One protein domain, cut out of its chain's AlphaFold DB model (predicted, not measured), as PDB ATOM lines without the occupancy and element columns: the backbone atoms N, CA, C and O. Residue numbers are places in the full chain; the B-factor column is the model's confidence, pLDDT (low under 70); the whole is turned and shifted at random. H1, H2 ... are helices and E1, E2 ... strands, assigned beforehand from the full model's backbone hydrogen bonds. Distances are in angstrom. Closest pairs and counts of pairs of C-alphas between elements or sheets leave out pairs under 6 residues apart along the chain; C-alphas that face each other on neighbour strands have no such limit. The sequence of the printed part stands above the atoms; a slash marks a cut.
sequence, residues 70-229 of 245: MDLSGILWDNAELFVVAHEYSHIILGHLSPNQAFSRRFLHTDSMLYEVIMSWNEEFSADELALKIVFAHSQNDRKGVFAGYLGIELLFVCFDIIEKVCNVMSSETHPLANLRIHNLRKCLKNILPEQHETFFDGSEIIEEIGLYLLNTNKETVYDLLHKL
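What this domain is: This is residues 70 to 229 of the 245 residues of an uncharacterized protein of Desulfotomaculum sp (UniProt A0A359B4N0). A small two-stranded hairpin, E1 and E2, reaches out from one side of a body of helices in which H3 lies in the middle. H1 and H2 cross each other on one side of H3, H4 folds back beside H3, H6 runs along another side of it, and H7 leads away from the end of H6. The printed part has 160 residues, with seven named helices and two named strands in the order H1, E1, E2, H2, H3, H4, H5, H6, H7; the sheet, E1 - E2, is antiparallel and the class is mostly helix. The whole is compact, with a radius of gyration of the C-alphas of 17.5 A and spans of 54 by 47 by 27 A.

Where its parts are: E1 is residues 103 to 109, 18.0 A long from first to last C-alpha, and E2 is residues 112 to 117, 16.4 A. H1, residues 70 to 93, begins at C-alpha 70 (300.511, 393.784, 285.265) and is 33.6 A long. H2 is residues 121 to 141, 30.6 A. H3 is residues 146 to 167, 32.1 A, beginning at C-alpha 146 (318.508, 398.446, 289.333). H4 is residues 178 to 192, 20.8 A; H5 is residues 198 to 203; H6 is residues 206 to 217, 16.3 A. H7, residues 219 to 229, ends at C-alpha 229 (288.584, 417.330, 268.343).

How they stand to each other: E1 and E2 form a hairpin of antiparallel neighbours, with N 104 and O 116 2.8 A apart and N 114 and O 106 2.8 A apart, within hydrogen-bond range. E1 and H3 are apart. H3 is the hub, touching four helices. Residues 75 to 83 of H1 touch H3 about perpendicular, at 82 degrees, closest at the C-alphas of Leu 76 and Gly 152, 3.9 A. H1 and H2 touch at a steep tilt of 50 degrees, opposite ways, closest at the C-alphas of Ala 86 and Ala 131, 4.7 A. H2 and H3 form a helical hairpin at 37 degrees, a steep tilt, but only just, with the C-alphas of Phe 136 and Val 146 closest at 5.3 A. H3 and H4 form another at a shallow tilt of 20 degrees, with the C-alphas of Asp 161 and Ala 178 closest at 5.2 A. H6 touches H3 at a shallow tilt of 25 degrees, the same way, closest at the C-alphas of Val 158 and Glu 208, 5.8 A. The helix packing is mostly crossed, but only just, with 2 of 6 touching pairs at a shallow tilt. H5 is close to H3 but not clearly touching, and H6 and H7 meet only through their link. In all seven helices every O i to N i+4 pair is within hydrogen-bond range.

The domain as a whole: The C-alphas of Thr 110 and Gln 196 are the two farthest apart, at 56.5 A. The printed part has no cut, and no link is long. The mean pLDDT of the printed part is 87.6; residues 108 to 109 and 195 to 199 are under 70.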
ATOM      1  N   MET A  70     300.824 392.850 284.175       85.44
ATOM      2  CA  MET A  70     300.511 393.784 285.265       85.44
ATOM      3  C   MET A  70     301.720 394.043 286.170       85.44
ATOM      4  O   MET A  70     301.976 395.197 286.502       85.44
ATOM      5  N   ASP A  71     302.507 393.006 286.472       87.00
ATOM      6  CA  ASP A  71     303.716 393.109 287.297       87.00
ATOM      7  C   ASP A  71     304.739 394.092 286.704       87.00
ATOM      8  O   ASP A  71     305.214 394.986 287.399       87.00
ATOM      9  N   LEU A  72     305.044 393.983 285.402       89.12
ATOM     10  CA  LEU A  72     305.956 394.919 284.735       89.12
ATOM     11  C   LEU A  72     305.349 396.315 284.661       89.12
ATOM     12  O   LEU A  72     306.046 397.293 284.896       89.12
ATOM     13  N   SER A  73     304.055 396.416 284.351       91.38
ATOM     14  CA  SER A  73     303.381 397.714 284.275       91.38
ATOM     15  C   SER A  73     303.432 398.471 285.609       91.38
ATOM     16  O   SER A  73     303.688 399.674 285.599       91.38
ATOM     17  N   GLY A  74     303.255 397.759 286.730       90.62
ATOM     18  CA  GLY A  74     303.355 398.301 288.082       90.62
ATOM     19  C   GLY A  74     304.783 398.719 288.397       90.62
ATOM     20  O   GLY A  74     305.009 399.864 288.752       90.62
ATOM     21  N   ILE A  75     305.767 397.857 288.125       90.81
ATOM     22  CA  ILE A  75     307.190 398.185 288.305       90.81
ATOM     23  C   ILE A  75     307.585 399.456 287.544       90.81
ATOM     24  O   ILE A  75     308.287 400.302 288.096       90.81
ATOM     25  N   LEU A  76     307.159 399.601 286.287       93.12
ATOM     26  CA  LEU A  76     307.466 400.793 285.499       93.12
ATOM     27  C   LEU A  76     306.828 402.050 286.105       93.12
ATOM     28  O   LEU A  76     307.470 403.095 286.140       93.12
ATOM     29  N   TRP A  77     305.581 401.949 286.573       92.81
ATOM     30  CA  TRP A  77     304.866 403.069 287.179       92.81
ATOM     31  C   TRP A  77     305.456 403.472 288.532       92.81
ATOM     32  O   TRP A  77     305.814 404.631 288.708       92.81
ATOM     33  N   ASP A  78     305.638 402.512 289.438       93.69
ATOM     34  CA  ASP A  78     306.155 402.749 290.787       93.69
ATOM     35  C   ASP A  78     307.515 403.455 290.743       93.69
ATOM     36  O   ASP A  78     307.775 404.375 291.511       93.69
ATOM     37  N   ASN A  79     308.388 403.051 289.812       95.00
ATOM     38  CA  ASN A  79     309.710 403.659 289.679       95.00
ATOM     39  C   ASN A  79     309.681 405.018 288.969       95.00
ATOM     40  O   ASN A  79     310.506 405.871 289.288       95.00
ATOM     41  N   ALA A  80     308.742 405.245 288.044       96.31
ATOM     42  CA  ALA A  80     308.513 406.572 287.476       96.31
ATOM     43  C   ALA A  80     308.042 407.556 288.560       96.31
ATOM     44  O   ALA A  80     308.582 408.653 288.678       96.31
ATOM     45  N   GLU A  81     307.075 407.146 289.382       96.44
ATOM     46  CA  GLU A  81     306.537 407.949 290.482       96.44
ATOM     47  C   GLU A  81     307.594 408.206 291.561       96.44
ATOM     48  O   GLU A  81     307.809 409.351 291.963       96.44
ATOM     49  N   LEU A  82     308.329 407.163 291.964       96.81
ATOM     50  CA  LEU A  82     309.442 407.298 292.899       96.81
ATOM     51  C   LEU A  82     310.498 408.276 292.379       96.81
ATOM     52  O   LEU A  82     311.026 409.053 293.168       96.81
ATOM     53  N   PHE A  83     310.803 408.259 291.078       98.00
ATOM     54  CA  PHE A  83     311.763 409.189 290.493       98.00
ATOM     55  C   PHE A  83     311.292 410.640 290.585       98.00
ATOM     56  O   PHE A  83     312.087 411.486 290.980       98.00
ATOM     57  N   VAL A  84     310.019 410.925 290.284       97.81
ATOM     58  CA  VAL A  84     309.458 412.283 290.416       97.81
ATOM     59  C   VAL A  84     309.605 412.781 291.850       97.81
ATOM     60  O   VAL A  84     310.139 413.860 292.079       97.81
ATOM     61  N   VAL A  85     309.212 411.971 292.835       98.06
ATOM     62  CA  VAL A  85     309.352 412.362 294.245       98.06
ATOM     63  C   VAL A  85     310.827 412.520 294.620       98.06
ATOM     64  O   VAL A  85     311.206 413.509 295.242       98.06
ATOM     65  N   ALA A  86     311.687 411.584 294.221       98.19
ATOM     66  CA  ALA A  86     313.118 411.652 294.497       98.19
ATOM     67  C   ALA A  86     313.786 412.880 293.853       98.19
ATOM     68  O   ALA A  86     314.721 413.423 294.438       98.19
ATOM     69  N   HIS A  87     313.306 413.334 292.696       97.81
ATOM     70  CA  HIS A  87     313.765 414.543 292.016       97.81
ATOM     71  C   HIS A  87     313.466 415.798 292.841       97.81
ATOM     72  O   HIS A  87     314.390 416.542 293.171       97.81
ATOM     73  N   GLU A  88     312.231 415.966 293.317       95.62
ATOM     74  CA  GLU A  88     311.875 417.096 294.189       95.62
ATOM     75  C   GLU A  88     312.673 417.089 295.503       95.62
ATOM     76  O   GLU A  88     313.202 418.112 295.944       95.62
ATOM     77  N   TYR A  89     312.847 415.911 296.113       97.12
ATOM     78  CA  TYR A  89     313.711 415.769 297.291       97.12
ATOM     79  C   TYR A  89     315.170 416.103 296.983       97.12
ATOM     80  O   TYR A  89     315.876 416.632 297.843       97.12
ATOM     81  N   SER A  90     315.632 415.829 295.766       97.44
ATOM     82  CA  SER A  90     316.996 416.142 295.355       97.44
ATOM     83  C   SER A  90     317.227 417.647 295.262       97.44
ATOM     84  O   SER A  90     318.280 418.101 295.705       97.44
ATOM     85  N   HIS A  91     316.242 418.437 294.819       95.00
ATOM     86  CA  HIS A  91     316.326 419.901 294.902       95.00
ATOM     87  C   HIS A  91     316.498 420.393 296.344       95.00
ATOM     88  O   HIS A  91     317.319 421.275 296.599       95.00
ATOM     89  N   ILE A  92     315.789 419.791 297.306       94.31
ATOM     90  CA  ILE A  92     315.930 420.130 298.731       94.31
ATOM     91  C   ILE A  92     317.331 419.761 299.239       94.31
ATOM     92  O   ILE A  92     318.017 420.593 299.831       94.31
ATOM     93  N   ILE A  93     317.766 418.520 299.002       96.69
ATOM     94  CA  ILE A  93     319.033 417.980 299.524       96.69
ATOM     95  C   ILE A  93     320.240 418.732 298.955       96.69
ATOM     96  O   ILE A  93     321.200 418.990 299.680       96.69
ATOM     97  N   LEU A  94     320.196 419.089 297.672       96.00
ATOM     98  CA  LEU A  94     321.276 419.808 296.993       96.00
ATOM     99  C   LEU A  94     321.255 421.318 297.271       96.00
ATOM    100  O   LEU A  94     322.158 422.031 296.839       96.00
ATOM    101  N   GLY A  95     320.256 421.814 298.008       92.62
ATOM    102  CA  GLY A  95     320.137 423.231 298.342       92.62
ATOM    103  C   GLY A  95     319.700 424.107 297.166       92.62
ATOM    104  O   GLY A  95     319.903 425.317 297.215       92.62
ATOM    105  N   HIS A  96     319.065 423.527 296.142       92.12
ATOM    106  CA  HIS A  96     318.501 424.255 295.000       92.12
ATOM    107  C   HIS A  96     317.222 425.032 295.354       92.12
ATOM    108  O   HIS A  96     316.539 425.479 294.452       92.12
ATOM    109  N   LEU A  97     316.824 425.128 296.627       86.88
ATOM    110  CA  LEU A  97     315.643 425.883 297.077       86.88
ATOM    111  C   LEU A  97     316.057 427.009 298.029       86.88
ATOM    112  O   LEU A  97     315.518 427.165 299.127       86.88
ATOM    113  N   SER A  98     317.073 427.771 297.636       78.44
ATOM    114  CA  SER A  98     317.609 428.854 298.458       78.44
ATOM    115  C   SER A  98     316.563 429.962 298.662       78.44
ATOM    116  O   SER A  98     315.811 430.272 297.740       78.44
ATOM    117  N   PRO A  99     316.535 430.655 299.817       71.12
ATOM    118  CA  PRO A  99     315.652 431.807 300.024       71.12
ATOM    119  C   PRO A  99     315.817 432.927 298.983       71.12
ATOM    120  O   PRO A  99     314.914 433.739 298.806       71.12
ATOM    121  N   ASN A 100     316.964 432.970 298.299       73.06
ATOM    122  CA  ASN A 100     317.277 433.962 297.269       73.06
ATOM    123  C   ASN A 100     316.891 433.513 295.849       73.06
ATOM    124  O   ASN A 100     317.283 434.174 294.886       73.06
ATOM    125  N   GLN A 101     316.185 432.390 295.693       77.06
ATOM    126  CA  GLN A 101     315.829 431.897 294.370       77.06
ATOM    127  C   GLN A 101     314.863 432.841 293.656       77.06
ATOM    128  O   GLN A 101     313.976 433.444 294.265       77.06
ATOM    129  N   ALA A 102     315.017 432.946 292.339       76.69
ATOM    130  CA  ALA A 102     314.061 433.663 291.518       76.69
ATOM    131  C   ALA A 102     312.762 432.852 291.392       76.69
ATOM    132  O   ALA A 102     312.788 431.641 291.164       76.69
ATOM    133  N   PHE A 103     311.626 433.541 291.494       81.44
ATOM    134  CA  PHE A 103     310.309 432.959 291.259       81.44
ATOM    135  C   PHE A 103     309.672 433.605 290.032       81.44
ATOM    136  O   PHE A 103     309.634 434.834 289.910       81.44
ATOM    137  N   SER A 104     309.123 432.779 289.150       77.75
ATOM    138  CA  SER A 104     308.205 433.219 288.107       77.75
ATOM    139  C   SER A 104     306.775 433.185 288.640       77.75
ATOM    140  O   SER A 104     306.385 432.273 289.369       77.75
ATOM    141  N   ARG A 105     305.975 434.193 288.287       77.62
ATOM    142  CA  ARG A 105     304.546 434.225 288.610       77.62
ATOM    143  C   ARG A 105     303.762 433.725 287.412       77.62
ATOM    144  O   ARG A 105     303.829 434.321 286.339       77.62
ATOM    145  N   ARG A 106     302.972 432.675 287.616       75.31
ATOM    146  CA  ARG A 106     302.091 432.114 286.595       75.31
ATOM    147  C   ARG A 106     300.647 432.184 287.064       75.31
ATOM    148  O   ARG A 106     300.300 431.652 288.113       75.31
ATOM    149  N   PHE A 107     299.795 432.847 286.292       74.62
ATOM    150  CA  PHE A 107     298.361 432.864 286.564       74.62
ATOM    151  C   PHE A 107     297.743 431.552 286.075       74.62
ATOM    152  O   PHE A 107     297.911 431.187 284.911       74.62
ATOM    153  N   LEU A 108     297.062 430.834 286.969       68.62
ATOM    154  CA  LEU A 108     296.288 429.635 286.635       68.62
ATOM    155  C   LEU A 108     294.907 430.039 286.095       68.62
ATOM    156  O   LEU A 108     294.473 429.524 285.067       68.62
ATOM    157  N   HIS A 109     294.275 431.027 286.738       69.75
ATOM    158  CA  HIS A 109     293.051 431.719 286.317       69.75
ATOM    159  C   HIS A 109     293.110 433.193 286.752       69.75
ATOM    160  O   HIS A 109     294.075 433.603 287.397       69.75
ATOM    161  N   THR A 110     292.072 433.978 286.441       71.94
ATOM    162  CA  THR A 110     291.940 435.394 286.840       71.94
ATOM    163  C   THR A 110     292.245 435.637 288.320       71.94
ATOM    164  O   THR A 110     292.880 436.635 288.641       71.94
ATOM    165  N   ASP A 111     291.894 434.682 289.191       74.94
ATOM    166  CA  ASP A 111     291.999 434.831 290.649       74.94
ATOM    167  C   ASP A 111     292.995 433.865 291.318       74.94
ATOM    168  O   ASP A 111     293.035 433.766 292.544       74.94
ATOM    169  N   SER A 112     293.804 433.119 290.552       74.69
ATOM    170  CA  SER A 112     294.768 432.162 291.125       74.69
ATOM    171  C   SER A 112     296.160 432.310 290.526       74.69
ATOM    172  O   SER A 112     296.347 432.292 289.309       74.69
ATOM    173  N   MET A 113     297.150 432.448 291.408       78.38
ATOM    174  CA  MET A 113     298.556 432.625 291.063       78.38
ATOM    175  C   MET A 113     299.377 431.476 291.639       78.38
ATOM    176  O   MET A 113     299.240 431.128 292.810       78.38
ATOM    177  N   LEU A 114     300.248 430.925 290.806       80.31
ATOM    178  CA  LEU A 114     301.260 429.955 291.173       80.31
ATOM    179  C   LEU A 114     302.634 430.627 291.106       80.31
ATOM    180  O   LEU A 114     302.937 431.345 290.149       80.31
ATOM    181  N   TYR A 115     303.447 430.397 292.133       77.62
ATOM    182  CA  TYR A 115     304.861 430.748 292.119       77.62
ATOM    183  C   TYR A 115     305.640 429.528 291.651       77.62
ATOM    184  O   TYR A 115     305.602 428.478 292.285       77.62
ATOM    185  N   GLU A 116     306.311 429.671 290.520       78.81
ATOM    186  CA  GLU A 116     307.193 428.663 289.950       78.81
ATOM    187  C   GLU A 116     308.629 429.016 290.338       78.81
ATOM    188  O   GLU A 116     309.086 430.132 290.080       78.81
ATOM    189  N   VAL A 117     309.325 428.088 290.992       82.00
ATOM    190  CA  VAL A 117     310.746 428.258 291.310       82.00
ATOM    191  C   VAL A 117     311.539 428.094 290.022       82.00
ATOM    192  O   VAL A 117     311.362 427.110 289.311       82.00
ATOM    193  N   ILE A 118     312.394 429.061 289.701       84.06
ATOM    194  CA  ILE A 118     313.235 428.974 288.512       84.06
ATOM    195  C   ILE A 118     314.477 428.147 288.851       84.06
ATOM    196  O   ILE A 118     315.295 428.563 289.675       84.06
ATOM    197  N   MET A 119     314.612 427.001 288.186       87.00
ATOM    198  CA  MET A 119     315.810 426.162 288.212       87.00
ATOM    199  C   MET A 119     316.656 426.419 286.974       87.00
ATOM    200  O   MET A 119     316.135 426.701 285.899       87.00
ATOM    201  N   SER A 120     317.972 426.339 287.107       90.88
ATOM    202  CA  SER A 120     318.879 426.244 285.966       90.88
ATOM    203  C   SER A 120     318.960 424.801 285.465       90.88
ATOM    204  O   SER A 120     318.741 423.847 286.211       90.88
ATOM    205  N   TRP A 121     319.381 424.608 284.213       94.12
ATOM    206  CA  TRP A 121     319.602 423.258 283.675       94.12
ATOM    207  C   TRP A 121     320.581 422.434 284.511       94.12
ATOM    208  O   TRP A 121     320.419 421.225 284.635       94.12
ATOM    209  N   ASN A 122     321.603 423.076 285.083       94.25
ATOM    210  CA  ASN A 122     322.575 422.381 285.916       94.25
ATOM    211  C   ASN A 122     321.941 421.851 287.211       94.25
ATOM    212  O   ASN A 122     322.281 420.751 287.631       94.25
ATOM    213  N   GLU A 123     321.014 422.605 287.808       94.38
ATOM    214  CA  GLU A 123     320.257 422.183 288.994       94.38
ATOM    215  C   GLU A 123     319.267 421.059 288.664       94.38
ATOM    216  O   GLU A 123     319.180 420.085 289.407       94.38
ATOM    217  N   GLU A 124     318.578 421.132 287.522       95.19
ATOM    218  CA  GLU A 124     317.713 420.047 287.034       95.19
ATOM    219  C   GLU A 124     318.508 418.751 286.809       95.19
ATOM    220  O   GLU A 124     318.107 417.673 287.249       95.19
ATOM    221  N   PHE A 125     319.675 418.849 286.165       96.50
ATOM    222  CA  PHE A 125     320.524 417.692 285.881       96.50
ATOM    223  C   PHE A 125     321.151 417.081 287.137       96.50
ATOM    224  O   PHE A 125     321.248 415.854 287.224       96.50
ATOM    225  N   SER A 126     321.582 417.887 288.111       96.62
ATOM    226  CA  SER A 126     322.114 417.356 289.371       96.62
ATOM    227  C   SER A 126     321.006 416.757 290.245       96.62
ATOM    228  O   SER A 126     321.239 415.731 290.893       96.62
ATOM    229  N   ALA A 127     319.792 417.320 290.214       97.00
ATOM    230  CA  ALA A 127     318.623 416.735 290.865       97.00
ATOM    231  C   ALA A 127     318.229 415.392 290.229       97.00
ATOM    232  O   ALA A 127     318.016 414.415 290.948       97.00
ATOM    233  N   ASP A 128     318.227 415.296 288.897       97.81
ATOM    234  CA  ASP A 128     318.040 414.038 288.160       97.81
ATOM    235  C   ASP A 128     319.059 412.963 288.560       97.81
ATOM    236  O   ASP A 128     318.700 411.806 288.800       97.81
ATOM    237  N   GLU A 129     320.339 413.329 288.652       97.25
ATOM    238  CA  GLU A 129     321.400 412.391 289.014       97.25
ATOM    239  C   GLU A 129     321.226 411.845 290.440       97.25
ATOM    240  O   GLU A 129     321.404 410.643 290.675       97.25
ATOM    241  N   LEU A 130     320.883 412.702 291.405       97.62
ATOM    242  CA  LEU A 130     320.638 412.263 292.778       97.62
ATOM    243  C   LEU A 130     319.353 411.424 292.878       97.62
ATOM    244  O   LEU A 130     319.366 410.376 293.531       97.62
ATOM    245  N   ALA A 131     318.294 411.800 292.161       97.88
ATOM    246  CA  ALA A 131     317.055 411.033 292.085       97.88
ATOM    247  C   ALA A 131     317.283 409.621 291.532       97.88
ATOM    248  O   ALA A 131     316.813 408.638 292.112       97.88
ATOM    249  N   LEU A 132     318.086 409.494 290.470       96.06
ATOM    250  CA  LEU A 132     318.500 408.203 289.919       96.06
ATOM    251  C   LEU A 132     319.177 407.330 290.985       96.06
ATOM    252  O   LEU A 132     318.845 406.151 291.125       96.06
ATOM    253  N   LYS A 133     320.102 407.900 291.768       94.81
ATOM    254  CA  LYS A 133     320.800 407.181 292.849       94.81
ATOM    255  C   LYS A 133     319.837 406.726 293.950       94.81
ATOM    256  O   LYS A 133     319.973 405.602 294.433       94.81
ATOM    257  N   ILE A 134     318.849 407.547 294.310       95.50
ATOM    258  CA  ILE A 134     317.807 407.196 295.291       95.50
ATOM    259  C   ILE A 134     316.962 406.021 294.782       95.50
ATOM    260  O   ILE A 134     316.804 405.024 295.494       95.50
ATOM    261  N   VAL A 135     316.486 406.084 293.534       94.94
ATOM    262  CA  VAL A 135     315.733 404.985 292.901       94.94
ATOM    263  C   VAL A 135     316.573 403.707 292.860       94.94
ATOM    264  O   VAL A 135     316.066 402.615 293.128       94.94
ATOM    265  N   PHE A 136     317.872 403.815 292.578       92.25
ATOM    266  CA  PHE A 136     318.782 402.668 292.535       92.25
ATOM    267  C   PHE A 136     319.004 402.052 293.912       92.25
ATOM    268  O   PHE A 136     318.990 400.826 294.032       92.25
ATOM    269  N   ALA A 137     319.178 402.871 294.949       91.06
ATOM    270  CA  ALA A 137     319.287 402.397 296.323       91.06
ATOM    271  C   ALA A 137     318.003 401.673 296.764       91.06
ATOM    272  O   ALA A 137     318.070 400.583 297.333       91.06
ATOM    273  N   HIS A 138     316.830 402.221 296.430       91.38
ATOM    274  CA  HIS A 138     315.544 401.571 296.690       91.38
ATOM    275  C   HIS A 138     315.410 400.234 295.937       91.38
ATOM    276  O   HIS A 138     315.103 399.202 296.535       91.38
ATOM    277  N   SER A 139     315.726 400.224 294.640       87.38
ATOM    278  CA  SER A 139     315.605 399.048 293.764       87.38
ATOM    279  C   SER A 139     316.529 397.891 294.156       87.38
ATOM    280  O   SER A 139     316.202 396.725 293.910       87.38
ATOM    281  N   GLN A 140     317.688 398.190 294.753       84.00
ATOM    282  CA  GLN A 140     318.594 397.177 295.305       84.00
ATOM    283  C   GLN A 140     317.993 396.480 296.532       84.00
ATOM    284  O   GLN A 140     318.118 395.262 296.661       84.00
ATOM    285  N   ASN A 141     317.286 397.223 297.388       80.75
ATOM    286  CA  ASN A 141     316.664 396.677 298.595       80.75
ATOM    287  C   ASN A 141     315.417 395.829 298.287       80.75
ATOM    288  O   ASN A 141     315.176 394.830 298.965       80.75
ATOM    289  N   ASP A 142     314.664 396.168 297.237       76.56
ATOM    290  CA  ASP A 142     313.398 395.500 296.885       76.56
ATOM    291  C   ASP A 142     313.563 394.257 295.979       76.56
ATOM    292  O   ASP A 142     312.600 393.709 295.450       76.56
ATOM    293  N   ARG A 143     314.799 393.788 295.738       70.38
ATOM    294  CA  ARG A 143     315.128 392.614 294.886       70.38
ATOM    295  C   ARG A 143     314.609 392.664 293.433       70.38
ATOM    296  O   ARG A 143     314.814 391.699 292.696       70.38
ATOM    297  N   LYS A 144     313.985 393.764 292.997       72.25
ATOM    298  CA  LYS A 144     313.547 394.023 291.610       72.25
ATOM    299  C   LYS A 144     314.729 394.303 290.672       72.25
ATOM    300  O   LYS A 144     314.645 394.030 289.478       72.25
ATOM    301  N   GLY A 145     315.846 394.781 291.229       80.38
ATOM    302  CA  GLY A 145     317.083 395.067 290.506       80.38
ATOM    303  C   GLY A 145     317.104 396.470 289.892       80.38
ATOM    304  O   GLY A 145     316.081 397.014 289.491       80.38
ATOM    305  N   VAL A 146     318.298 397.056 289.792       86.38
ATOM    306  CA  VAL A 146     318.508 398.446 289.333       86.38
ATOM    307  C   VAL A 146     318.008 398.717 287.910       86.38
ATOM    308  O   VAL A 146     317.585 399.827 287.604       86.38
ATOM    309  N   PHE A 147     317.999 397.698 287.046       86.81
ATOM    310  CA  PHE A 147     317.495 397.826 285.676       86.81
ATOM    311  C   PHE A 147     315.991 398.098 285.636       86.81
ATOM    312  O   PHE A 147     315.544 398.957 284.884       86.81
ATOM    313  N   ALA A 148     315.217 397.431 286.495       84.56
ATOM    314  CA  ALA A 148     313.786 397.684 286.624       84.56
ATOM    315  C   ALA A 148     313.504 399.125 287.081       84.56
ATOM    316  O   ALA A 148     312.627 399.781 286.520       84.56
ATOM    317  N   GLY A 149     314.302 399.623 288.035       89.81
ATOM    318  CA  GLY A 149     314.252 401.013 288.485       89.81
ATOM    319  C   GLY A 149     314.471 402.001 287.346       89.81
ATOM    320  O   GLY A 149     313.671 402.908 287.133       89.81
ATOM    321  N   TYR A 150     315.512 401.771 286.545       92.44
ATOM    322  CA  TYR A 150     315.817 402.626 285.404       92.44
ATOM    323  C   TYR A 150     314.731 402.618 284.313       92.44
ATOM    324  O   TYR A 150     314.410 403.673 283.773       92.44
ATOM    325  N   LEU A 151     314.118 401.471 284.004       92.00
ATOM    326  CA  LEU A 151     313.081 401.404 282.963       92.00
ATOM    327  C   LEU A 151     311.845 402.258 283.289       92.00
ATOM    328  O   LEU A 151     311.208 402.779 282.374       92.00
ATOM    329  N   GLY A 152     311.501 402.413 284.573       94.25
ATOM    330  CA  GLY A 152     310.436 403.328 284.993       94.25
ATOM    331  C   GLY A 152     310.794 404.793 284.733       94.25
ATOM    332  O   GLY A 152     309.986 405.540 284.183       94.25
ATOM    333  N   ILE A 153     312.039 405.178 285.029       96.00
ATOM    334  CA  ILE A 153     312.572 406.517 284.729       96.00
ATOM    335  C   ILE A 153     312.536 406.778 283.219       96.00
ATOM    336  O   ILE A 153     312.071 407.822 282.768       96.00
ATOM    337  N   GLU A 154     312.970 405.807 282.417       94.88
ATOM    338  CA  GLU A 154     312.939 405.922 280.960       94.88
ATOM    339  C   GLU A 154     311.501 406.069 280.435       94.88
ATOM    340  O   GLU A 154     311.237 406.921 279.587       94.88
ATOM    341  N   LEU A 155     310.546 405.307 280.983       96.00
ATOM    342  CA  LEU A 155     309.129 405.445 280.641       96.00
ATOM    343  C   LEU A 155     308.605 406.858 280.919       96.00
ATOM    344  O   LEU A 155     307.870 407.391 280.084       96.00
ATOM    345  N   LEU A 156     308.962 407.452 282.060       96.81
ATOM    346  CA  LEU A 156     308.554 408.808 282.426       96.81
ATOM    347  C   LEU A 156     309.015 409.822 281.374       96.81
ATOM    348  O   LEU A 156     308.187 410.530 280.797       96.81
ATOM    349  N   PHE A 157     310.315 409.845 281.074       96.56
ATOM    350  CA  PHE A 157     310.873 410.800 280.117       96.56
ATOM    351  C   PHE A 157     310.368 410.574 278.693       96.56
ATOM    352  O   PHE A 157     310.151 411.540 277.971       96.56
ATOM    353  N   VAL A 158     310.086 409.332 278.296       95.88
ATOM    354  CA  VAL A 158     309.432 409.048 277.009       95.88
ATOM    355  C   VAL A 158     308.009 409.605 276.964       95.88
ATOM    356  O   VAL A 158     307.590 410.130 275.934       95.88
ATOM    357  N   CYS A 159     307.253 409.533 278.065       95.50
ATOM    358  CA  CYS A 159     305.933 410.165 278.128       95.50
ATOM    359  C   CYS A 159     306.039 411.690 277.994       95.50
ATOM    360  O   CYS A 159     305.267 412.275 277.232       95.50
ATOM    361  N   PHE A 160     306.996 412.321 278.680       95.19
ATOM    362  CA  PHE A 160     307.231 413.760 278.566       95.19
ATOM    363  C   PHE A 160     307.688 414.172 277.166       95.19
ATOM    364  O   PHE A 160     307.097 415.083 276.603       95.19
ATOM    365  N   ASP A 161     308.622 413.451 276.549       95.06
ATOM    366  CA  ASP A 161     309.084 413.721 275.181       95.06
ATOM    367  C   ASP A 161     307.940 413.610 274.153       95.06
ATOM    368  O   ASP A 161     307.817 414.435 273.245       95.06
ATOM    369  N   ILE A 162     307.029 412.640 274.315       94.31
ATOM    370  CA  ILE A 162     305.815 412.560 273.486       94.31
ATOM    371  C   ILE A 162     304.931 413.795 273.694       94.31
ATOM    372  O   ILE A 162     304.429 414.352 272.715       94.31
ATOM    373  N   ILE A 163     304.739 414.231 274.941       92.62
ATOM    374  CA  ILE A 163     303.936 415.419 275.248       92.62
ATOM    375  C   ILE A 163     304.563 416.673 274.645       92.62
ATOM    376  O   ILE A 163     303.871 417.423 273.957       92.62
ATOM    377  N   GLU A 164     305.864 416.866 274.832       93.12
ATOM    378  CA  GLU A 164     306.630 417.978 274.276       93.12
ATOM    379  C   GLU A 164     306.491 418.036 272.750       93.12
ATOM    380  O   GLU A 164     306.180 419.093 272.198       93.12
ATOM    381  N   LYS A 165     306.616 416.896 272.058       91.38
ATOM    382  CA  LYS A 165     306.461 416.802 270.595       91.38
ATOM    383  C   LYS A 165     305.042 417.089 270.112       91.38
ATOM    384  O   LYS A 165     304.868 417.749 269.086       91.38
ATOM    385  N   VAL A 166     304.021 416.594 270.810       89.69
ATOM    386  CA  VAL A 166     302.617 416.838 270.436       89.69
ATOM    387  C   VAL A 166     302.234 418.298 270.678       89.69
ATOM    388  O   VAL A 166     301.562 418.899 269.842       89.69
ATOM    389  N   CYS A 167     302.698 418.888 271.780       87.31
ATOM    390  CA  CYS A 167     302.423 420.276 272.147       87.31
ATOM    391  C   CYS A 167     303.385 421.296 271.521       87.31
ATOM    392  O   CYS A 167     303.210 422.491 271.747       87.31
ATOM    393  N   ASN A 168     304.378 420.849 270.744       87.88
ATOM    394  CA  ASN A 168     305.429 421.691 270.170       87.88
ATOM    395  C   ASN A 168     306.141 422.557 271.231       87.88
ATOM    396  O   ASN A 168     306.384 423.749 271.029       87.88
ATOM    397  N   VAL A 169     306.423 421.956 272.390       86.44
ATOM    398  CA  VAL A 169     307.127 422.609 273.497       86.44
ATOM    399  C   VAL A 169     308.571 422.858 273.087       86.44
ATOM    400  O   VAL A 169     309.253 421.963 272.593       86.44
ATOM    401  N   MET A 170     309.036 424.085 273.310       82.31
ATOM    402  CA  MET A 170     310.431 424.463 273.111       82.31
ATOM    403  C   MET A 170     311.173 424.457 274.439       82.31
ATOM    404  O   MET A 170     310.594 424.784 275.473       82.31
ATOM    405  N   SER A 171     312.458 424.100 274.394       79.19
ATOM    406  CA  SER A 171     313.336 424.193 275.557       79.19
ATOM    407  C   SER A 171     313.325 425.620 276.100       79.19
ATOM    408  O   SER A 171     313.497 426.564 275.323       79.19
ATOM    409  N   SER A 172     313.178 425.778 277.411       77.19
ATOM    410  CA  SER A 172     313.407 427.057 278.080       77.19
ATOM    411  C   SER A 172     314.781 427.059 278.744       77.19
ATOM    412  O   SER A 172     315.405 426.013 278.907       77.19
ATOM    413  N   GLU A 173     315.249 428.226 279.180       70.94
ATOM    414  CA  GLU A 173     316.461 428.331 280.010       70.94
ATOM    415  C   GLU A 173     316.296 427.666 281.385       70.94
ATOM    416  O   GLU A 173     317.284 427.401 282.067       70.94
ATOM    417  N   THR A 174     315.052 427.382 281.780       72.38
ATOM    418  CA  THR A 174     314.708 426.928 283.128       72.38
ATOM    419  C   THR A 174     314.372 425.445 283.211       72.38
ATOM    420  O   THR A 174     314.505 424.842 284.264       72.38
ATOM    421  N   HIS A 175     313.970 424.838 282.094       77.75
ATOM    422  CA  HIS A 175     313.600 423.430 282.040       77.75
ATOM    423  C   HIS A 175     314.155 422.805 280.754       77.75
ATOM    424  O   HIS A 175     313.692 423.134 279.651       77.75
ATOM    425  N   PRO A 176     315.165 421.923 280.861       90.81
ATOM    426  CA  PRO A 176     315.652 421.180 279.713       90.81
ATOM    427  C   PRO A 176     314.584 420.188 279.240       90.81
ATOM    428  O   PRO A 176     313.857 419.610 280.046       90.81
ATOM    429  N   LEU A 177     314.527 419.966 277.924       94.31
ATOM    430  CA  LEU A 177     313.619 418.992 277.313       94.31
ATOM    431  C   LEU A 177     313.861 417.581 277.861       94.31
ATOM    432  O   LEU A 177     314.997 417.206 278.184       94.31
ATOM    433  N   ALA A 178     312.807 416.769 277.896       95.06
ATOM    434  CA  ALA A 178     312.849 415.406 278.411       95.06
ATOM    435  C   ALA A 178     313.937 414.545 277.746       95.06
ATOM    436  O   ALA A 178     314.638 413.786 278.420       95.06
ATOM    437  N   ASN A 179     314.136 414.705 276.433       93.50
ATOM    438  CA  ASN A 179     315.164 413.981 275.684       93.50
ATOM    439  C   ASN A 179     316.604 414.342 276.115       93.50
ATOM    440  O   ASN A 179     317.490 413.485 276.111       93.50
ATOM    441  N   LEU A 180     316.851 415.590 276.525       94.75
ATOM    442  CA  LEU A 180     318.145 416.034 277.041       94.75
ATOM    443  C   LEU A 180     318.394 415.453 278.432       94.75
ATOM    444  O   LEU A 180     319.487 414.949 278.699       94.75
ATOM    445  N   ARG A 181     317.369 415.464 279.290       95.88
ATOM    446  CA  ARG A 181     317.432 414.921 280.654       95.88
ATOM    447  C   ARG A 181     317.726 413.423 280.660       95.88
ATOM    448  O   ARG A 181     318.685 412.994 281.302       95.88
ATOM    449  N   ILE A 182     317.008 412.627 279.862       94.56
ATOM    450  CA  ILE A 182     317.273 411.180 279.777       94.56
ATOM    451  C   ILE A 182     318.652 410.876 279.176       94.56
ATOM    452  O   ILE A 182     319.338 409.954 279.622       94.56
ATOM    453  N   HIS A 183     319.117 411.673 278.209       93.00
ATOM    454  CA  HIS A 183     320.465 411.522 277.666       93.00
ATOM    455  C   HIS A 183     321.543 411.831 278.716       93.00
ATOM    456  O   HIS A 183     322.554 411.125 278.782       93.00
ATOM    457  N   ASN A 184     321.326 412.843 279.562       94.12
ATOM    458  CA  ASN A 184     322.206 413.132 280.691       94.12
ATOM    459  C   ASN A 184     322.227 411.968 281.695       94.12
ATOM    460  O   ASN A 184     323.298 411.465 282.029       94.12
ATOM    461  N   LEU A 185     321.059 411.446 282.073       94.00
ATOM    462  CA  LEU A 185     320.946 410.284 282.960       94.00
ATOM    463  C   LEU A 185     321.670 409.048 282.415       94.00
ATOM    464  O   LEU A 185     322.372 408.369 283.162       94.00
ATOM    465  N   ARG A 186     321.582 408.771 281.109       91.12
ATOM    466  CA  ARG A 186     322.330 407.673 280.465       91.12
ATOM    467  C   ARG A 186     323.845 407.854 280.556       91.12
ATOM    468  O   ARG A 186     324.564 406.860 280.665       91.12
ATOM    469  N   LYS A 187     324.352 409.090 280.536       90.38
ATOM    470  CA  LYS A 187     325.776 409.361 280.801       90.38
ATOM    471  C   LYS A 187     326.117 409.080 282.262       90.38
ATOM    472  O   LYS A 187     327.093 408.382 282.516       90.38
ATOM    473  N   CYS A 188     325.290 409.541 283.202       88.44
ATOM    474  CA  CYS A 188     325.469 409.253 284.628       88.44
ATOM    475  C   CYS A 188     325.476 407.738 284.897       88.44
ATOM    476  O   CYS A 188     326.342 407.246 285.614       88.44
ATOM    477  N   LEU A 189     324.585 406.974 284.257       87.56
ATOM    478  CA  LEU A 189     324.542 405.512 284.363       87.56
ATOM    479  C   LEU A 189     325.857 404.839 283.977       87.56
ATOM    480  O   LEU A 189     326.290 403.928 284.677       87.56
ATOM    481  N   LYS A 190     326.490 405.281 282.884       84.88
ATOM    482  CA  LYS A 190     327.784 404.742 282.431       84.88
ATOM    483  C   LYS A 190     328.896 404.957 283.454       84.88
ATOM    484  O   LYS A 190     329.817 404.157 283.512       84.88
ATOM    485  N   ASN A 191     328.787 406.003 284.268       83.06
ATOM    486  CA  ASN A 191     329.750 406.291 285.328       83.06
ATOM    487  C   ASN A 191     329.451 405.511 286.619       83.06
ATOM    488  O   ASN A 191     330.361 405.247 287.399       83.06
ATOM    489  N   ILE A 192     328.181 405.170 286.868       82.00
ATOM    490  CA  ILE A 192     327.735 404.477 288.088       82.00
ATOM    491  C   ILE A 192     327.874 402.954 287.956       82.00
ATOM    492  O   ILE A 192     328.183 402.279 288.940       82.00
ATOM    493  N   LEU A 193     327.623 402.394 286.770       79.44
ATOM    494  CA  LEU A 193     327.634 400.950 286.534       79.44
ATOM    495  C   LEU A 193     328.957 400.503 285.889       79.44
ATOM    496  O   LEU A 193     329.379 401.107 284.906       79.44
ATOM    497  N   PRO A 194     329.601 399.428 286.382       70.00
ATOM    498  CA  PRO A 194     330.833 398.915 285.784       70.00
ATOM    499  C   PRO A 194     330.619 398.388 284.350       70.00
ATOM    500  O   PRO A 194     329.542 397.887 284.021       70.00
ATOM    501  N   GLU A 195     331.664 398.445 283.510       62.16
ATOM    502  CA  GLU A 195     331.624 398.111 282.065       62.16
ATOM    503  C   GLU A 195     331.075 396.706 281.748       62.16
ATOM    504  O   GLU A 195     330.512 396.477 280.683       62.16
ATOM    505  N   GLN A 196     331.139 395.775 282.702       56.91
ATOM    506  CA  GLN A 196     330.628 394.400 282.595       56.91
ATOM    507  C   GLN A 196     329.089 394.266 282.470       56.91
ATOM    508  O   GLN A 196     328.561 393.154 282.486       56.91
ATOM    509  N   HIS A 197     328.356 395.375 282.338       66.31
ATOM    510  CA  HIS A 197     326.902 395.423 282.173       66.31
ATOM    511  C   HIS A 197     326.459 395.839 280.755       66.31
ATOM    512  O   HIS A 197     325.474 396.560 280.611       66.31
ATOM    513  N   GLU A 198     327.124 395.370 279.692       66.50
ATOM    514  CA  GLU A 198     326.729 395.657 278.292       66.50
ATOM    515  C   GLU A 198     325.232 395.412 278.024       66.50
ATOM    516  O   GLU A 198     324.561 396.231 277.401       66.50
ATOM    517  N   THR A 199     324.664 394.347 278.597       67.62
ATOM    518  CA  THR A 199     323.235 394.015 278.462       67.62
ATOM    519  C   THR A 199     322.294 395.049 279.092       67.62
ATOM    520  O   THR A 199     321.167 395.208 278.622       67.62
ATOM    521  N   PHE A 200     322.740 395.767 280.129       75.38
ATOM    522  CA  PHE A 200     321.989 396.870 280.733       75.38
ATOM    523  C   PHE A 200     321.918 398.046 279.763       75.38
ATOM    524  O   PHE A 200     320.835 398.565 279.495       75.38
ATOM    525  N   PHE A 201     323.064 398.448 279.209       73.25
ATOM    526  CA  PHE A 201     323.141 399.574 278.280       73.25
ATOM    527  C   PHE A 201     322.393 399.274 276.983       73.25
ATOM    528  O   PHE A 201     321.622 400.115 276.520       73.25
ATOM    529  N   ASP A 202     322.498 398.045 276.476       71.12
ATOM    530  CA  ASP A 202     321.699 397.577 275.346       71.12
ATOM    531  C   ASP A 202     320.196 397.668 275.625       71.12
ATOM    532  O   ASP A 202     319.420 397.968 274.719       71.12
ATOM    533  N   GLY A 203     319.769 397.427 276.864       76.50
ATOM    534  CA  GLY A 203     318.375 397.532 277.285       76.50
ATOM    535  C   GLY A 203     317.897 398.958 277.574       76.50
ATOM    536  O   GLY A 203     316.701 399.203 277.488       76.50
ATOM    537  N   SER A 204     318.800 399.894 277.875       79.94
ATOM    538  CA  SER A 204     318.490 401.224 278.440       79.94
ATOM    539  C   SER A 204     317.867 402.258 277.485       79.94
ATOM    540  O   SER A 204     317.685 403.424 277.852       79.94
ATOM    541  N   GLU A 205     317.618 401.831 276.248       88.38
ATOM    542  CA  GLU A 205     317.015 402.626 275.172       88.38
ATOM    543  C   GLU A 205     315.737 401.972 274.629       88.38
ATOM    544  O   GLU A 205     315.135 402.443 273.663       88.38
ATOM    545  N   ILE A 206     315.333 400.823 275.183       90.19
ATOM    546  CA  ILE A 206     314.241 400.040 274.606       90.19
ATOM    547  C   ILE A 206     312.889 400.724 274.777       90.19
ATOM    548  O   ILE A 206     312.024 400.593 273.910       90.19
ATOM    549  N   ILE A 207     312.699 401.452 275.878       93.12
ATOM    550  CA  ILE A 207     311.448 402.157 276.149       93.12
ATOM    551  C   ILE A 207     311.341 403.377 275.236       93.12
ATOM    552  O   ILE A 207     310.273 403.605 274.662       93.12
ATOM    553  N   GLU A 208     312.444 404.097 275.018       93.31
ATOM    554  CA  GLU A 208     312.502 405.164 274.018       93.31
ATOM    555  C   GLU A 208     312.220 404.636 272.611       93.31
ATOM    556  O   GLU A 208     311.378 405.193 271.904       93.31
ATOM    557  N   GLU A 209     312.845 403.524 272.216       92.88
ATOM    558  CA  GLU A 209     312.611 402.915 270.906       92.88
ATOM    559  C   GLU A 209     311.125 402.572 270.703       92.88
ATOM    560  O   GLU A 209     310.549 402.865 269.650       92.88
ATOM    561  N   ILE A 210     310.483 401.995 271.725       94.75
ATOM    562  CA  ILE A 210     309.046 401.700 271.729       94.75
ATOM    563  C   ILE A 210     308.222 402.984 271.574       94.75
ATOM    564  O   ILE A 210     307.337 403.037 270.716       94.75
ATOM    565  N   GLY A 211     308.492 404.008 272.388       94.38
ATOM    566  CA  GLY A 211     307.741 405.264 272.385       94.38
ATOM    567  C   GLY A 211     307.832 405.996 271.049       94.38
ATOM    568  O   GLY A 211     306.806 406.365 270.474       94.38
ATOM    569  N   LEU A 212     309.044 406.124 270.504       93.31
ATOM    570  CA  LEU A 212     309.284 406.743 269.201       93.31
ATOM    571  C   LEU A 212     308.631 405.955 268.068       93.31
ATOM    572  O   LEU A 212     308.045 406.555 267.166       93.31
ATOM    573  N   TYR A 213     308.701 404.623 268.102       95.00
ATOM    574  CA  TYR A 213     308.035 403.795 267.103       95.00
ATOM    575  C   TYR A 213     306.520 404.021 267.114       95.00
ATOM    576  O   TYR A 213     305.928 404.244 266.054       95.00
ATOM    577  N   LEU A 214     305.894 403.984 268.294       94.88
ATOM    578  CA  LEU A 214     304.455 404.194 268.443       94.88
ATOM    579  C   LEU A 214     304.047 405.603 267.998       94.88
ATOM    580  O   LEU A 214     303.083 405.735 267.246       94.88
ATOM    581  N   LEU A 215     304.792 406.639 268.386       94.25
ATOM    582  CA  LEU A 215     304.501 408.009 267.963       94.25
ATOM    583  C   LEU A 215     304.632 408.170 266.444       94.25
ATOM    584  O   LEU A 215     303.703 408.650 265.806       94.25
ATOM    585  N   ASN A 216     305.742 407.727 265.849       93.88
ATOM    586  CA  ASN A 216     305.992 407.897 264.414       93.88
ATOM    587  C   ASN A 216     305.012 407.099 263.549       93.88
ATOM    588  O   ASN A 216     304.539 407.604 262.535       93.88
ATOM    589  N   THR A 217     304.672 405.875 263.959       93.31
ATOM    590  CA  THR A 217     303.732 405.018 263.216       93.31
ATOM    591  C   THR A 217     302.320 405.599 263.208       93.31
ATOM    592  O   THR A 217     301.589 405.423 262.239       93.31
ATOM    593  N   ASN A 218     301.939 406.308 264.272       92.19
ATOM    594  CA  ASN A 218     300.586 406.830 264.449       92.19
ATOM    595  C   ASN A 218     300.511 408.358 264.301       92.19
ATOM    596  O   ASN A 218     299.466 408.937 264.590       92.19
ATOM    597  N   LYS A 219     301.597 409.006 263.851       90.62
ATOM    598  CA  LYS A 219     301.770 410.462 263.865       90.62
ATOM    599  C   LYS A 219     300.594 411.174 263.201       90.62
ATOM    600  O   LYS A 219     299.833 411.851 263.881       90.62
ATOM    601  N   GLU A 220     300.407 410.950 261.904       90.75
ATOM    602  CA  GLU A 220     299.352 411.603 261.117       90.75
ATOM    603  C   GLU A 220     297.964 411.380 261.730       90.75
ATOM    604  O   GLU A 220     297.199 412.319 261.911       90.75
ATOM    605  N   THR A 221     297.671 410.151 262.170       91.00
ATOM    606  CA  THR A 221     296.395 409.822 262.819       91.00
ATOM    607  C   THR A 221     296.179 410.605 264.114       91.00
ATOM    608  O   THR A 221     295.080 411.108 264.346       91.00
ATOM    609  N   VAL A 222     297.202 410.720 264.962       88.56
ATOM    610  CA  VAL A 222     297.118 411.461 266.227       88.56
ATOM    611  C   VAL A 222     296.913 412.950 265.957       88.56
ATOM    612  O   VAL A 222     295.975 413.529 266.504       88.56
ATOM    613  N   TYR A 223     297.727 413.564 265.095       88.19
ATOM    614  CA  TYR A 223     297.609 414.995 264.796       88.19
ATOM    615  C   TYR A 223     296.263 415.330 264.137       88.19
ATOM    616  O   TYR A 223     295.605 416.282 264.565       88.19
ATOM    617  N   ASP A 224     295.791 414.515 263.190       89.94
ATOM    618  CA  ASP A 224     294.483 414.696 262.551       89.94
ATOM    619  C   ASP A 224     293.325 414.615 263.553       89.94
ATOM    620  O   ASP A 224     292.396 415.430 263.506       89.94
ATOM    621  N   LEU A 225     293.351 413.631 264.458       88.69
ATOM    622  CA  LEU A 225     292.309 413.455 265.471       88.69
ATOM    623  C   LEU A 225     292.309 414.606 266.475       88.69
ATOM    624  O   LEU A 225     291.246 415.168 266.748       88.69
ATOM    625  N   LEU A 226     293.478 414.989 266.992       86.69
ATOM    626  CA  LEU A 226     293.593 416.091 267.946       86.69
ATOM    627  C   LEU A 226     293.158 417.413 267.318       86.69
ATOM    628  O   LEU A 226     292.375 418.141 267.923       86.69
ATOM    629  N   HIS A 227     293.566 417.691 266.078       86.38
ATOM    630  CA  HIS A 227     293.145 418.899 265.374       86.38
ATOM    631  C   HIS A 227     291.618 418.950 265.181       86.38
ATOM    632  O   HIS A 227     290.994 419.983 265.432       86.38
ATOM    633  N   LYS A 228     290.985 417.835 264.786       86.69
ATOM    634  CA  LYS A 228     289.518 417.753 264.639       86.69
ATOM    635  C   LYS A 228     288.788 417.950 265.969       86.69
ATOM    636  O   LYS A 228     287.820 418.707 266.021       86.69
ATOM    637  N   LEU A 229     289.239 417.285 267.033       84.31
ATOM    638  CA  LEU A 229     288.584 417.330 268.343       84.31
ATOM    639  C   LEU A 229     288.721 418.706 269.001       84.31
ATOM    640  O   LEU A 229     287.721 419.262 269.453       84.31
TER     641      LEU A 229